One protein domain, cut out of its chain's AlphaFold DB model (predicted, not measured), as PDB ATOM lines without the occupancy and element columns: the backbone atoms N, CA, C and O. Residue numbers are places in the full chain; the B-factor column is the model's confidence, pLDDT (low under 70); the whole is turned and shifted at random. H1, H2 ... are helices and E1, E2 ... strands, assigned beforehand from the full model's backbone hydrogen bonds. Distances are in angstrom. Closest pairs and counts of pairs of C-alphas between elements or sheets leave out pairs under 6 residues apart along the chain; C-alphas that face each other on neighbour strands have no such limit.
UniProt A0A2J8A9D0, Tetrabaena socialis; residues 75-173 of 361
ATOM      1  N   ALA A  75      10.435 -29.073 -25.031       92.44
ATOM      2  CA  ALA A  75      10.495 -28.015 -24.023       92.44
ATOM      3  C   ALA A  75       9.107 -27.469 -23.644       92.44
ATOM      4  O   ALA A  75       8.968 -26.777 -22.640       92.44
ATOM      5  N   CYS A  76       8.070 -27.767 -24.435       90.62
ATOM      6  CA  CYS A  76       6.678 -27.386 -24.167       90.62
ATOM      7  C   CYS A  76       5.934 -28.391 -23.277       90.62
ATOM      8  O   CYS A  76       4.739 -28.233 -23.013       90.62
ATOM      9  N   ARG A  77       6.612 -29.453 -22.835       91.19
ATOM     10  CA  ARG A  77       6.028 -30.472 -21.966       91.19
ATOM     11  C   ARG A  77       5.867 -29.946 -20.545       91.19
ATOM     12  O   ARG A  77       6.738 -29.255 -20.032       91.19
ATOM     13  N   THR A  78       4.772 -30.310 -19.887       88.12
ATOM     14  CA  THR A  78       4.554 -30.044 -18.452       88.12
ATOM     15  C   THR A  78       4.940 -31.233 -17.572       88.12
ATOM     16  O   THR A  78       4.987 -31.107 -16.355       88.12
ATOM     17  N   THR A  79       5.214 -32.388 -18.179       86.44
ATOM     18  CA  THR A  79       5.627 -33.632 -17.525       86.44
ATOM     19  C   THR A  79       6.546 -34.420 -18.460       86.44
ATOM     20  O   THR A  79       6.508 -34.239 -19.678       86.44
ATOM     21  N   LEU A  80       7.378 -35.296 -17.899       84.81
ATOM     22  CA  LEU A  80       8.198 -36.231 -18.674       84.81
ATOM     23  C   LEU A  80       7.409 -37.464 -19.144       84.81
ATOM     24  O   LEU A  80       7.923 -38.232 -19.955       84.81
ATOM     25  N   GLU A  81       6.175 -37.634 -18.666       82.69
ATOM     26  CA  GLU A  81       5.274 -38.710 -19.076       82.69
ATOM     27  C   GLU A  81       4.960 -38.649 -20.581       82.69
ATOM     28  O   GLU A  81       4.657 -37.589 -21.139       82.69
ATOM     29  N   ALA A  82       5.060 -39.800 -21.249       75.81
ATOM     30  CA  ALA A  82       4.832 -39.918 -22.685       75.81
ATOM     31  C   ALA A  82       3.344 -39.781 -23.042       75.81
ATOM     32  O   ALA A  82       2.469 -40.189 -22.282       75.81
ATOM     33  N   GLY A  83       3.047 -39.209 -24.214       73.88
ATOM     34  CA  GLY A  83       1.677 -39.088 -24.730       73.88
ATOM     35  C   GLY A  83       0.820 -38.002 -24.069       73.88
ATOM     36  O   GLY A  83      -0.289 -37.740 -24.533       73.88
ATOM     37  N   VAL A  84       1.318 -37.314 -23.037       79.88
ATOM     38  CA  VAL A  84       0.637 -36.144 -22.468       79.88
ATOM     39  C   VAL A  84       0.784 -34.967 -23.440       79.88
ATOM     40  O   VAL A  84       1.918 -34.562 -23.711       79.88
ATOM     41  N   PRO A  85      -0.316 -34.388 -23.968       82.06
ATOM     42  CA  PRO A  85      -0.238 -33.293 -24.931       82.06
ATOM     43  C   PRO A  85       0.622 -32.150 -24.397       82.06
ATOM     44  O   PRO A  85       0.484 -31.758 -23.233       82.06
ATOM     45  N   VAL A  86       1.489 -31.601 -25.250       86.38
ATOM     46  CA  VAL A  86       2.296 -30.448 -24.848       86.38
ATOM     47  C   VAL A  86       1.405 -29.230 -24.662       86.38
ATOM     48  O   VAL A  86       0.319 -29.128 -25.240       86.38
ATOM     49  N   PHE A  87       1.882 -28.273 -23.876       83.94
ATOM     50  CA  PHE A  87       1.131 -27.064 -23.613       83.94
ATOM     51  C   PHE A  87       1.980 -25.829 -23.875       83.94
ATOM     52  O   PHE A  87       2.858 -25.460 -23.102       83.94
ATOM     53  N   VAL A  88       1.675 -25.170 -24.987       81.25
ATOM     54  CA  VAL A  88       2.396 -23.980 -25.452       81.25
ATOM     55  C   VAL A  88       1.866 -22.682 -24.845       81.25
ATOM     56  O   VAL A  88       2.567 -21.675 -24.830       81.25
ATOM     57  N   GLY A  89       0.637 -22.702 -24.314       75.62
ATOM     58  CA  GLY A  89      -0.040 -21.507 -23.815       75.62
ATOM     59  C   GLY A  89      -0.218 -20.421 -24.886       75.62
ATOM     60  O   GLY A  89       0.220 -20.548 -26.026       75.62
ATOM     61  N   ARG A  90      -0.902 -19.335 -24.522       68.88
ATOM     62  CA  ARG A  90      -0.960 -18.119 -25.354       68.88
ATOM     63  C   ARG A  90      -0.271 -16.945 -24.673       68.88
ATOM     64  O   ARG A  90       0.554 -16.297 -25.296       68.88
ATOM     65  N   SER A  91      -0.577 -16.734 -23.395       73.94
ATOM     66  CA  SER A  91      -0.095 -15.567 -22.643       73.94
ATOM     67  C   SER A  91       0.499 -15.917 -21.275       73.94
ATOM     68  O   SER A  91       1.098 -15.070 -20.621       73.94
ATOM     69  N   THR A  92       0.348 -17.167 -20.829       80.94
ATOM     70  CA  THR A  92       0.998 -17.653 -19.612       80.94
ATOM     71  C   THR A  92       2.453 -17.958 -19.931       80.94
ATOM     72  O   THR A  92       2.676 -18.674 -20.909       80.94
ATOM     73  N   PRO A  93       3.416 -17.514 -19.105       86.56
ATOM     74  CA  PRO A  93       4.813 -17.835 -19.322       86.56
ATOM     75  C   PRO A  93       5.069 -19.341 -19.412       86.56
ATOM     76  O   PRO A  93       4.565 -20.129 -18.608       86.56
ATOM     77  N   ARG A  94       5.879 -19.720 -20.395       90.19
ATOM     78  CA  ARG A  94       6.379 -21.083 -20.610       90.19
ATOM     79  C   ARG A  94       7.894 -21.085 -20.636       90.19
ATOM     80  O   ARG A  94       8.531 -20.035 -20.547       90.19
ATOM     81  N   ASN A  95       8.466 -22.270 -20.801       93.31
ATOM     82  CA  ASN A  95       9.892 -22.383 -21.010       93.31
ATOM     83  C   ASN A  95      10.325 -21.573 -22.248       93.31
ATOM     84  O   ASN A  95       9.685 -21.673 -23.298       93.31
ATOM     85  N   CYS A  96      11.406 -20.793 -22.184       92.75
ATOM     86  CA  CYS A  96      11.841 -20.014 -23.352       92.75
ATOM     87  C   CYS A  96      12.183 -20.919 -24.548       92.75
ATOM     88  O   CYS A  96      11.909 -20.563 -25.696       92.75
ATOM     89  N   HIS A  97      12.706 -22.128 -24.307       93.12
ATOM     90  CA  HIS A  97      12.941 -23.104 -25.370       93.12
ATOM     91  C   HIS A  97      11.642 -23.581 -26.028       93.12
ATOM     92  O   HIS A  97      11.652 -23.818 -27.235       93.12
ATOM     93  N   CYS A  98      10.523 -23.643 -25.295       91.81
ATOM     94  CA  CYS A  98       9.219 -23.959 -25.880       91.81
ATOM     95  C   CYS A  98       8.825 -22.924 -26.938       91.81
ATOM     96  O   CYS A  98       8.496 -23.280 -28.067       91.81
ATOM     97  N   TYR A  99       8.930 -21.632 -26.617       89.69
ATOM     98  CA  TYR A  99       8.596 -20.575 -27.574       89.69
ATOM     99  C   TYR A  99       9.538 -20.535 -28.775       89.69
ATOM    100  O   TYR A  99       9.079 -20.288 -29.889       89.69
ATOM    101  N   ARG A 100      10.837 -20.818 -28.589       89.06
ATOM    102  CA  ARG A 100      11.776 -20.945 -29.718       89.06
ATOM    103  C   ARG A 100      11.389 -22.109 -30.636       89.06
ATOM    104  O   ARG A 100      11.334 -21.919 -31.848       89.06
ATOM    105  N   GLN A 101      11.067 -23.277 -30.072       89.31
ATOM    106  CA  GLN A 101      10.600 -24.446 -30.831       89.31
ATOM    107  C   GLN A 101       9.296 -24.146 -31.581       89.31
ATOM    108  O   GLN A 101       9.196 -24.414 -32.776       89.31
ATOM    109  N   LEU A 102       8.328 -23.517 -30.911       87.06
ATOM    110  CA  LEU A 102       7.058 -23.133 -31.521       87.06
ATOM    111  C   LEU A 102       7.246 -22.100 -32.636       87.06
ATOM    112  O   LEU A 102       6.631 -22.224 -33.689       87.06
ATOM    113  N   SER A 103       8.098 -21.094 -32.431       84.38
ATOM    114  CA  SER A 103       8.388 -20.093 -33.460       84.38
ATOM    115  C   SER A 103       9.066 -20.717 -34.675       84.38
ATOM    116  O   SER A 103       8.740 -20.338 -35.793       84.38
ATOM    117  N   ALA A 104       9.983 -21.668 -34.481       84.31
ATOM    118  CA  ALA A 104      10.614 -22.377 -35.590       84.31
ATOM    119  C   ALA A 104       9.606 -23.236 -36.373       84.31
ATOM    120  O   ALA A 104       9.702 -23.329 -37.591       84.31
ATOM    121  N   ALA A 105       8.624 -23.830 -35.686       81.94
ATOM    122  CA  ALA A 105       7.594 -24.657 -36.311       81.94
ATOM    123  C   ALA A 105       6.475 -23.844 -36.993       81.94
ATOM    124  O   ALA A 105       5.902 -24.298 -37.978       81.94
ATOM    125  N   ALA A 106       6.135 -22.666 -36.463       80.62
ATOM    126  CA  ALA A 106       4.946 -21.910 -36.867       80.62
ATOM    127  C   ALA A 106       5.232 -20.658 -37.715       80.62
ATOM    128  O   ALA A 106       4.287 -19.984 -38.137       80.62
ATOM    129  N   CYS A 107       6.498 -20.313 -37.945       76.81
ATOM    130  CA  CYS A 107       6.898 -19.161 -38.754       76.81
ATOM    131  C   CYS A 107       7.659 -19.628 -40.003       76.81
ATOM    132  O   CYS A 107       8.475 -20.544 -39.932       76.81
ATOM    133  N   LEU A 108       7.403 -18.994 -41.151       66.12
ATOM    134  CA  LEU A 108       8.064 -19.345 -42.411       66.12
ATOM    135  C   LEU A 108       9.570 -19.003 -42.357       66.12
ATOM    136  O   LEU A 108       9.927 -17.912 -41.900       66.12
ATOM    137  N   PRO A 109      10.463 -19.886 -42.839       56.50
ATOM    138  CA  PRO A 109      11.881 -19.578 -42.926       56.50
ATOM    139  C   PRO A 109      12.127 -18.544 -44.034       56.50
ATOM    140  O   PRO A 109      11.773 -18.768 -45.186       56.50
ATOM    141  N   ALA A 110      12.775 -17.437 -43.660       47.56
ATOM    142  CA  ALA A 110      13.254 -16.339 -44.510       47.56
ATOM    143  C   ALA A 110      12.176 -15.448 -45.176       47.56
ATOM    144  O   ALA A 110      11.575 -15.786 -46.189       47.56
ATOM    145  N   GLY A 111      12.015 -14.232 -44.635       47.59
ATOM    146  CA  GLY A 111      11.356 -13.096 -45.301       47.59
ATOM    147  C   GLY A 111       9.900 -12.824 -44.911       47.59
ATOM    148  O   GLY A 111       9.395 -11.737 -45.181       47.59
ATOM    149  N   GLY A 112       9.228 -13.756 -44.233       50.91
ATOM    150  CA  GLY A 112       7.887 -13.539 -43.691       50.91
ATOM    151  C   GLY A 112       7.931 -13.178 -42.209       50.91
ATOM    152  O   GLY A 112       8.185 -14.035 -41.369       50.91
ATOM    153  N   THR A 113       7.604 -11.936 -41.850       54.44
ATOM    154  CA  THR A 113       7.289 -11.565 -40.453       54.44
ATOM    155  C   THR A 113       6.030 -12.279 -39.935       54.44
ATOM    156  O   THR A 113       5.775 -12.310 -38.731       54.44
ATOM    157  N   GLN A 114       5.261 -12.908 -40.830       62.84
ATOM    158  CA  GLN A 114       4.005 -13.584 -40.540       62.84
ATOM    159  C   GLN A 114       4.240 -15.013 -40.041       62.84
ATOM    160  O   GLN A 114       4.657 -15.902 -40.784       62.84
ATOM    161  N   CYS A 115       3.937 -15.236 -38.767       70.94
ATOM    162  CA  CYS A 115       3.760 -16.578 -38.230       70.94
ATOM    163  C   CYS A 115       2.296 -16.991 -38.360       70.94
ATOM    164  O   CYS A 115       1.401 -16.180 -38.124       70.94
ATOM    165  N   ALA A 116       2.053 -18.262 -38.673       68.19
ATOM    166  CA  ALA A 116       0.704 -18.817 -38.768       68.19
ATOM    167  C   ALA A 116       0.027 -18.965 -37.392       68.19
ATOM    168  O   ALA A 116      -1.194 -19.067 -37.308       68.19
ATOM    169  N   SER A 117       0.806 -18.966 -36.303       71.38
ATOM    170  CA  SER A 117       0.287 -19.100 -34.939       71.38
ATOM    171  C   SER A 117       0.180 -17.755 -34.223       71.38
ATOM    172  O   SER A 117       1.157 -17.014 -34.089       71.38
ATOM    173  N   HIS A 118      -1.008 -17.486 -33.676       68.75
ATOM    174  CA  HIS A 118      -1.278 -16.298 -32.864       68.75
ATOM    175  C   HIS A 118      -0.406 -16.246 -31.593       68.75
ATOM    176  O   HIS A 118      -0.091 -15.167 -31.094       68.75
ATOM    177  N   THR A 119       0.005 -17.397 -31.050       70.75
ATOM    178  CA  THR A 119       0.875 -17.436 -29.863       70.75
ATOM    179  C   THR A 119       2.232 -16.786 -30.141       70.75
ATOM    180  O   THR A 119       2.777 -16.125 -29.269       70.75
ATOM    181  N   VAL A 120       2.769 -16.928 -31.356       74.50
ATOM    182  CA  VAL A 120       4.084 -16.376 -31.741       74.50
ATOM    183  C   VAL A 120       3.986 -15.071 -32.537       74.50
ATOM    184  O   VAL A 120       4.998 -14.393 -32.724       74.50
ATOM    185  N   SER A 121       2.785 -14.675 -32.975       72.38
ATOM    186  CA  SER A 121       2.571 -13.388 -33.647       72.38
ATOM    187  C   SER A 121       2.705 -12.191 -32.699       72.38
ATOM    188  O   SER A 121       3.025 -11.100 -33.156       72.38
ATOM    189  N   GLN A 122       2.514 -12.384 -31.387       75.19
ATOM    190  CA  GLN A 122       2.664 -11.351 -30.349       75.19
ATOM    191  C   GLN A 122       3.998 -11.474 -29.597       75.19
ATOM    192  O   GLN A 122       4.044 -11.434 -28.371       75.19
ATOM    193  N   TRP A 123       5.106 -11.659 -30.322       81.69
ATOM    194  CA  TRP A 123       6.400 -12.007 -29.720       81.69
ATOM    195  C   TRP A 123       6.867 -11.046 -28.613       81.69
ATOM    196  O   TRP A 123       7.347 -11.500 -27.579       81.69
ATOM    197  N   GLY A 124       6.694  -9.734 -28.802       78.38
ATOM    198  CA  GLY A 124       7.106  -8.717 -27.823       78.38
ATOM    199  C   GLY A 124       6.355  -8.769 -26.485       78.38
ATOM    200  O   GLY A 124       6.823  -8.219 -25.494       78.38
ATOM    201  N   GLU A 125       5.205  -9.441 -26.443       74.94
ATOM    202  CA  GLU A 125       4.378  -9.589 -25.240       74.94
ATOM    203  C   GLU A 125       4.705 -10.883 -24.470       74.94
ATOM    204  O   GLU A 125       4.257 -11.072 -23.336       74.94
ATOM    205  N   ILE A 126       5.491 -11.789 -25.066       81.81
ATOM    206  CA  ILE A 126       5.810 -13.089 -24.476       81.81
ATOM    207  C   ILE A 126       6.776 -12.916 -23.306       81.81
ATOM    208  O   ILE A 126       7.820 -12.272 -23.411       81.81
ATOM    209  N   ARG A 127       6.467 -13.591 -22.202       86.25
ATOM    210  CA  ARG A 127       7.390 -13.818 -21.087       86.25
ATOM    211  C   ARG A 127       7.697 -15.298 -20.983       86.25
ATOM    212  O   ARG A 127       6.839 -16.132 -21.261       86.25
ATOM    213  N   CYS A 128       8.906 -15.626 -20.567       90.25
ATOM    214  CA  CYS A 128       9.332 -17.007 -20.441       90.25
ATOM    215  C   CYS A 128      10.371 -17.171 -19.335       90.25
ATOM    216  O   CYS A 128      10.910 -16.187 -18.821       90.25
ATOM    217  N   PHE A 129      10.637 -18.423 -18.977       92.75
ATOM    218  CA  PHE A 129      11.641 -18.788 -17.984       92.75
ATOM    219  C   PHE A 129      12.515 -19.948 -18.472       92.75
ATOM    220  O   PHE A 129      12.107 -20.729 -19.331       92.75
ATOM    221  N   GLU A 130      13.715 -20.069 -17.916       94.00
ATOM    222  CA  GLU A 130      14.645 -21.182 -18.138       94.00
ATOM    223  C   GLU A 130      15.280 -21.572 -16.803       94.00
ATOM    224  O   GLU A 130      15.695 -20.703 -16.035       94.00
ATOM    225  N   HIS A 131      15.392 -22.869 -16.527       93.56
ATOM    226  CA  HIS A 131      16.166 -23.343 -15.383       93.56
ATOM    227  C   HIS A 131      17.664 -23.208 -15.691       93.56
ATOM    228  O   HIS A 131      18.134 -23.663 -16.732       93.56
ATOM    229  N   ALA A 132      18.438 -22.590 -14.800       90.25
ATOM    230  CA  ALA A 132      19.804 -22.152 -15.093       90.25
ATOM    231  C   ALA A 132      20.793 -23.301 -15.356       90.25
ATOM    232  O   ALA A 132      21.781 -23.102 -16.058       90.25
ATOM    233  N   THR A 133      20.552 -24.481 -14.781       90.31
ATOM    234  CA  THR A 133      21.487 -25.620 -14.827       90.31
ATOM    235  C   THR A 133      20.934 -26.871 -15.509       90.31
ATOM    236  O   THR A 133      21.677 -27.834 -15.677       90.31
ATOM    237  N   GLN A 134      19.656 -26.887 -15.906       91.25
ATOM    238  CA  GLN A 134      19.051 -28.084 -16.501       91.25
ATOM    239  C   GLN A 134      19.273 -28.123 -18.017       91.25
ATOM    240  O   GLN A 134      19.152 -27.083 -18.680       91.25
ATOM    241  N   PRO A 135      19.534 -29.312 -18.592       90.69
ATOM    242  CA  PRO A 135      19.639 -29.471 -20.035       90.69
ATOM    243  C   PRO A 135      18.286 -29.228 -20.721       90.69
ATOM    244  O   PRO A 135      17.225 -29.473 -20.150       90.69
ATOM    245  N   ILE A 136      18.317 -28.807 -21.991       85.94
ATOM    246  CA  ILE A 136      17.117 -28.470 -22.789       85.94
ATOM    247  C   ILE A 136      16.083 -29.611 -22.810       85.94
ATOM    248  O   ILE A 136      14.883 -29.355 -22.818       85.94
ATOM    249  N   ALA A 137      16.532 -30.868 -22.804       83.38
ATOM    250  CA  ALA A 137      15.652 -32.038 -22.838       83.38
ATOM    251  C   ALA A 137      14.825 -32.236 -21.551       83.38
ATOM    252  O   ALA A 137      13.751 -32.842 -21.603       83.38
ATOM    253  N   GLU A 138      15.315 -31.720 -20.422       87.75
ATOM    254  CA  GLU A 138      14.700 -31.833 -19.093       87.75
ATOM    255  C   GLU A 138      13.952 -30.558 -18.680       87.75
ATOM    256  O   GLU A 138      13.233 -30.550 -17.685       87.75
ATOM    257  N   GLN A 139      14.075 -29.487 -19.467       91.38
ATOM    258  CA  GLN A 139      13.399 -28.216 -19.234       91.38
ATOM    259  C   GLN A 139      11.892 -28.349 -19.491       91.38
ATOM    260  O   GLN A 139      11.437 -28.400 -20.637       91.38
ATOM    261  N   LEU A 140      11.110 -28.390 -18.411       92.00
ATOM    262  CA  LEU A 140       9.649 -28.401 -18.462       92.00
ATOM    263  C   LEU A 140       9.078 -26.976 -18.557       92.00
ATOM    264  O   LEU A 140       9.720 -25.983 -18.209       92.00
ATOM    265  N   SER A 141       7.841 -26.888 -19.039       91.94
ATOM    266  CA  SER A 141       7.082 -25.647 -19.242       91.94
ATOM    267  C   SER A 141       6.033 -25.363 -18.165       91.94
ATOM    268  O   SER A 141       5.286 -24.384 -18.280       91.94
ATOM    269  N   ASP A 142       5.951 -26.198 -17.130       89.19
ATOM    270  CA  ASP A 142       5.095 -25.907 -15.985       89.19
ATOM    271  C   ASP A 142       5.719 -24.808 -15.114       89.19
ATOM    272  O   ASP A 142       6.942 -24.688 -15.042       89.19
ATOM    273  N   LEU A 143       4.883 -23.969 -14.499       87.56
ATOM    274  CA  LEU A 143       5.380 -22.829 -13.726       87.56
ATOM    275  C   LEU A 143       6.195 -23.303 -12.499       87.56
ATOM    276  O   LEU A 143       5.789 -24.275 -11.848       87.56
ATOM    277  N   PRO A 144       7.296 -22.605 -12.148       88.38
ATOM    278  CA  PRO A 144       8.090 -22.908 -10.956       88.38
ATOM    279  C   PRO A 144       7.258 -22.927  -9.666       88.38
ATOM    280  O   PRO A 144       6.271 -22.203  -9.551       88.38
ATOM    281  N   GLU A 145       7.690 -23.699  -8.660       84.75
ATOM    282  CA  GLU A 145       7.059 -23.706  -7.322       84.75
ATOM    283  C   GLU A 145       7.151 -22.352  -6.605       84.75
ATOM    284  O   GLU A 145       6.320 -22.038  -5.756       84.75
ATOM    285  N   ARG A 146       8.154 -21.542  -6.956       83.62
ATOM    286  CA  ARG A 146       8.342 -20.162  -6.501       83.62
ATOM    287  C   ARG A 146       8.751 -19.318  -7.701       83.62
ATOM    288  O   ARG A 146       9.733 -19.638  -8.365       83.62
ATOM    289  N   LEU A 147       8.024 -18.240  -7.994       80.38
ATOM    290  CA  LEU A 147       8.336 -17.402  -9.163       80.38
ATOM    291  C   LEU A 147       9.653 -16.623  -9.008       80.38
ATOM    292  O   LEU A 147      10.289 -16.284 -10.003       80.38
ATOM    293  N   ASP A 148      10.072 -16.371  -7.771       80.94
ATOM    294  CA  ASP A 148      11.328 -15.723  -7.394       80.94
ATOM    295  C   ASP A 148      12.432 -16.734  -7.029       80.94
ATOM    296  O   ASP A 148      13.408 -16.390  -6.360       80.94
ATOM    297  N   ASP A 149      12.285 -18.001  -7.422       86.19
ATOM    298  CA  ASP A 149      13.337 -19.003  -7.278       86.19
ATOM    299  C   ASP A 149      14.573 -18.608  -8.120       86.19
ATOM    300  O   ASP A 149      14.467 -18.490  -9.346       86.19
ATOM    301  N   PRO A 150      15.754 -18.410  -7.495       87.50
ATOM    302  CA  PRO A 150      16.971 -18.001  -8.195       87.50
ATOM    303  C   PRO A 150      17.502 -19.057  -9.175       87.50
ATOM    304  O   PRO A 150      18.365 -18.741  -9.997       87.50
ATOM    305  N   ALA A 151      17.008 -20.298  -9.117       91.62
ATOM    306  CA  ALA A 151      17.323 -21.327 -10.102       91.62
ATOM    307  C   ALA A 151      16.761 -20.999 -11.496       91.62
ATOM    308  O   ALA A 151      17.254 -21.540 -12.488       91.62
ATOM    309  N   TYR A 152      15.772 -20.104 -11.594       91.56
ATOM    310  CA  TYR A 152      15.136 -19.733 -12.852       91.56
ATOM    311  C   TYR A 152      15.571 -18.350 -13.335       91.56
ATOM    312  O   TYR A 152      15.619 -17.373 -12.589       91.56
ATOM    313  N   ARG A 153      15.844 -18.258 -14.636       92.19
ATOM    314  CA  ARG A 153      16.107 -17.003 -15.341       92.19
ATOM    315  C   ARG A 153      14.874 -16.614 -16.130       92.19
ATOM    316  O   ARG A 153      14.383 -17.404 -16.932       92.19
ATOM    317  N   TRP A 154      14.395 -15.398 -15.913       91.44
ATOM    318  CA  TRP A 154      13.229 -14.861 -16.600       91.44
ATOM    319  C   TRP A 154      13.645 -13.974 -17.764       91.44
ATOM    320  O   TRP A 154      14.603 -13.210 -17.655       91.44
ATOM    321  N   SER A 155      12.895 -14.049 -18.858       91.94
ATOM    322  CA  SER A 155      13.145 -13.262 -20.063       91.94
ATOM    323  C   SER A 155      11.841 -12.759 -20.683       91.94
ATOM    324  O   SER A 155      10.768 -13.334 -20.473       91.94
ATOM    325  N   LYS A 156      11.938 -11.688 -21.471       88.44
ATOM    326  CA  LYS A 156      10.858 -11.160 -22.319       88.44
ATOM    327  C   LYS A 156      11.232 -11.291 -23.792       88.44
ATOM    328  O   LYS A 156      12.406 -11.176 -24.148       88.44
ATOM    329  N   GLY A 157      10.249 -11.551 -24.644       87.31
ATOM    330  CA  GLY A 157      10.448 -11.562 -26.086       87.31
ATOM    331  C   GLY A 157      10.743 -10.156 -26.600       87.31
ATOM    332  O   GLY A 157      10.121  -9.184 -26.179       87.31
ATOM    333  N   VAL A 158      11.702 -10.041 -27.513       87.06
ATOM    334  CA  VAL A 158      12.022  -8.801 -28.223       87.06
ATOM    335  C   VAL A 158      12.136  -9.076 -29.714       87.06
ATOM    336  O   VAL A 158      12.603 -10.136 -30.141       87.06
ATOM    337  N   VAL A 159      11.665  -8.124 -30.514       83.44
ATOM    338  CA  VAL A 159      11.825  -8.150 -31.966       83.44
ATOM    339  C   VAL A 159      12.991  -7.233 -32.301       83.44
ATOM    340  O   VAL A 159      12.911  -6.026 -32.085       83.44
ATOM    341  N   VAL A 160      14.089  -7.814 -32.778       82.56
ATOM    342  CA  VAL A 160      15.293  -7.071 -33.147       82.56
ATOM    343  C   VAL A 160      15.379  -6.939 -34.670       82.56
ATOM    344  O   VAL A 160      15.136  -7.916 -35.389       82.56
ATOM    345  N   PRO A 161      15.734  -5.757 -35.200       76.25
ATOM    346  CA  PRO A 161      15.999  -5.596 -36.625       76.25
ATOM    347  C   PRO A 161      17.181  -6.471 -37.065       76.25
ATOM    348  O   PRO A 161      18.244  -6.452 -36.446       76.25
ATOM    349  N   GLY A 162      17.016  -7.231 -38.149       60.66
ATOM    350  CA  GLY A 162      18.066  -8.035 -38.773       60.66
ATOM    351  C   GLY A 162      18.166  -7.755 -40.273       60.66
ATOM    352  O   GLY A 162      17.195  -7.357 -40.911       60.66
ATOM    353  N   GLY A 163      19.352  -7.962 -40.856       59.06
ATOM    354  CA  GLY A 163      19.662  -7.544 -42.233       59.06
ATOM    355  C   GLY A 163      18.715  -8.061 -43.330       59.06
ATOM    356  O   GLY A 163      18.549  -7.380 -44.334       59.06
ATOM    357  N   SER A 164      18.066  -9.218 -43.142       56.09
ATOM    358  CA  SER A 164      17.076  -9.791 -44.077       56.09
ATOM    359  C   SER A 164      15.655  -9.911 -43.498       56.09
ATOM    360  O   SER A 164      14.817 -10.610 -44.069       56.09
ATOM    361  N   GLY A 165      15.369  -9.250 -42.370       65.62
ATOM    362  CA  GLY A 165      14.065  -9.277 -41.702       65.62
ATOM    363  C   GLY A 165      14.153  -9.143 -40.180       65.62
ATOM    364  O   GLY A 165      15.232  -9.064 -39.597       65.62
ATOM    365  N   GLU A 166      12.999  -9.131 -39.521       71.38
ATOM    366  CA  GLU A 166      12.904  -9.110 -38.059       71.38
ATOM    367  C   GLU A 166      13.341 -10.449 -37.453       71.38
ATOM    368  O   GLU A 166      12.892 -11.518 -37.878       71.38
ATOM    369  N   ARG A 167      14.197 -10.403 -36.426       76.25
ATOM    370  CA  ARG A 167      14.574 -11.578 -35.638       76.25
ATOM    371  C   ARG A 167      13.877 -11.540 -34.285       76.25
ATOM    372  O   ARG A 167      13.733 -10.493 -33.663       76.25
ATOM    373  N   ARG A 168      13.452 -12.712 -33.833       80.88
ATOM    374  CA  ARG A 168      12.789 -12.927 -32.549       80.88
ATOM    375  C   ARG A 168      13.810 -13.436 -31.540       80.88
ATOM    376  O   ARG A 168      14.344 -14.529 -31.708       80.88
ATOM    377  N   GLU A 169      14.091 -12.639 -30.519       86.56
ATOM    378  CA  GLU A 169      15.050 -12.964 -29.461       86.56
ATOM    379  C   GLU A 169      14.405 -12.836 -28.076       86.56
ATOM    380  O   GLU A 169      13.263 -12.388 -27.948       86.56
ATOM    381  N   PHE A 170      15.133 -13.265 -27.047       90.94
ATOM    382  CA  PHE A 170      14.751 -13.090 -25.650       90.94
ATOM    383  C   PHE A 170      15.773 -12.202 -24.950       90.94
ATOM    384  O   PHE A 170      16.973 -12.460 -25.022       90.94
ATOM    385  N   GLU A 171      15.284 -11.182 -24.256       91.12
ATOM    386  CA  GLU A 171      16.078 -10.312 -23.397       91.12
ATOM    387  C   GLU A 171      15.842 -10.706 -21.937       91.12
ATOM    388  O   GLU A 171      14.691 -10.866 -21.512       91.12
ATOM    389  N   ALA A 172      16.921 -10.856 -21.166       90.69
ATOM    390  CA  ALA A 172      16.832 -11.178 -19.748       90.69
ATOM    391  C   ALA A 172      16.089 -10.070 -18.989       90.69
ATOM    392  O   ALA A 172      16.361  -8.881 -19.160       90.69
ATOM    393  N   LEU A 173      15.162 -10.462 -18.120       85.00
ATOM    394  CA  LEU A 173      14.523  -9.535 -17.199       85.00
ATOM    395  C   LEU A 173      15.456  -9.287 -16.002       85.00
ATOM    396  O   LEU A 173      16.022 -10.239 -15.463       85.00
TER     397      LEU A 173
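Overview. This is residues 75 to 173 of the 361 residues of a protein of Tetrabaena socialis (UniProt A0A2J8A9D0). With little regular structure, this is a strongly twisted three-stranded sheet with H1 over one face, two layers, and most of two long loops, residues 75 to 95 and 132 to 151, towards the E1 end. The sheet, E1 E2 E3, is a meander, each strand antiparallel to its neighbour. The printed part has 99 residues, and the named elements, in the order H1 H2 E1 E2 E3, hold only 39 of the 99; the class is mixed, helices and strands, and the whole is compact, with a radius of gyration of the C-alphas of 13.7 A and spans of 39 by 32 by 22 A.

Along the chain. Find C-alpha 96 at (11.841, -20.014, -23.352); H1 runs 15.3 A to residue 106. H2 is residues 118 to 121, E1 127 to 131. E2, 152 to 162, spans 28.6 A and bends by 56 degrees at residue 159; E3, 165 to 172, spans 22.2 A to (16.832, -11.178, -19.748).

Arrangement. In hairpin E1 and E2 find N 128 and O 155, 3.0 A, and in hairpin E2 and E3 N 158 and O 169, 2.9 A, within hydrogen-bond range. H1, height over the sheet 9.6 A, runs along E3 at 4 degrees on the local plane; their closest C-alphas, Cys 96 and Phe 170, are 7.9 A apart. H2 touches H1, closest C-alphas Ser 103 and Val 120, 5.9 A. Every O i to N i+4 pair in H1 is within range; H2 is too short for one.

Size, cuts and confidence. The farthest C-alphas, Glu 81 and Gly 163, are 41.4 A apart. The printed part has no cut; links H1 to H2 and E1 to E2 are long. Low pLDDT includes residues 108 to 114 and 162 to 165.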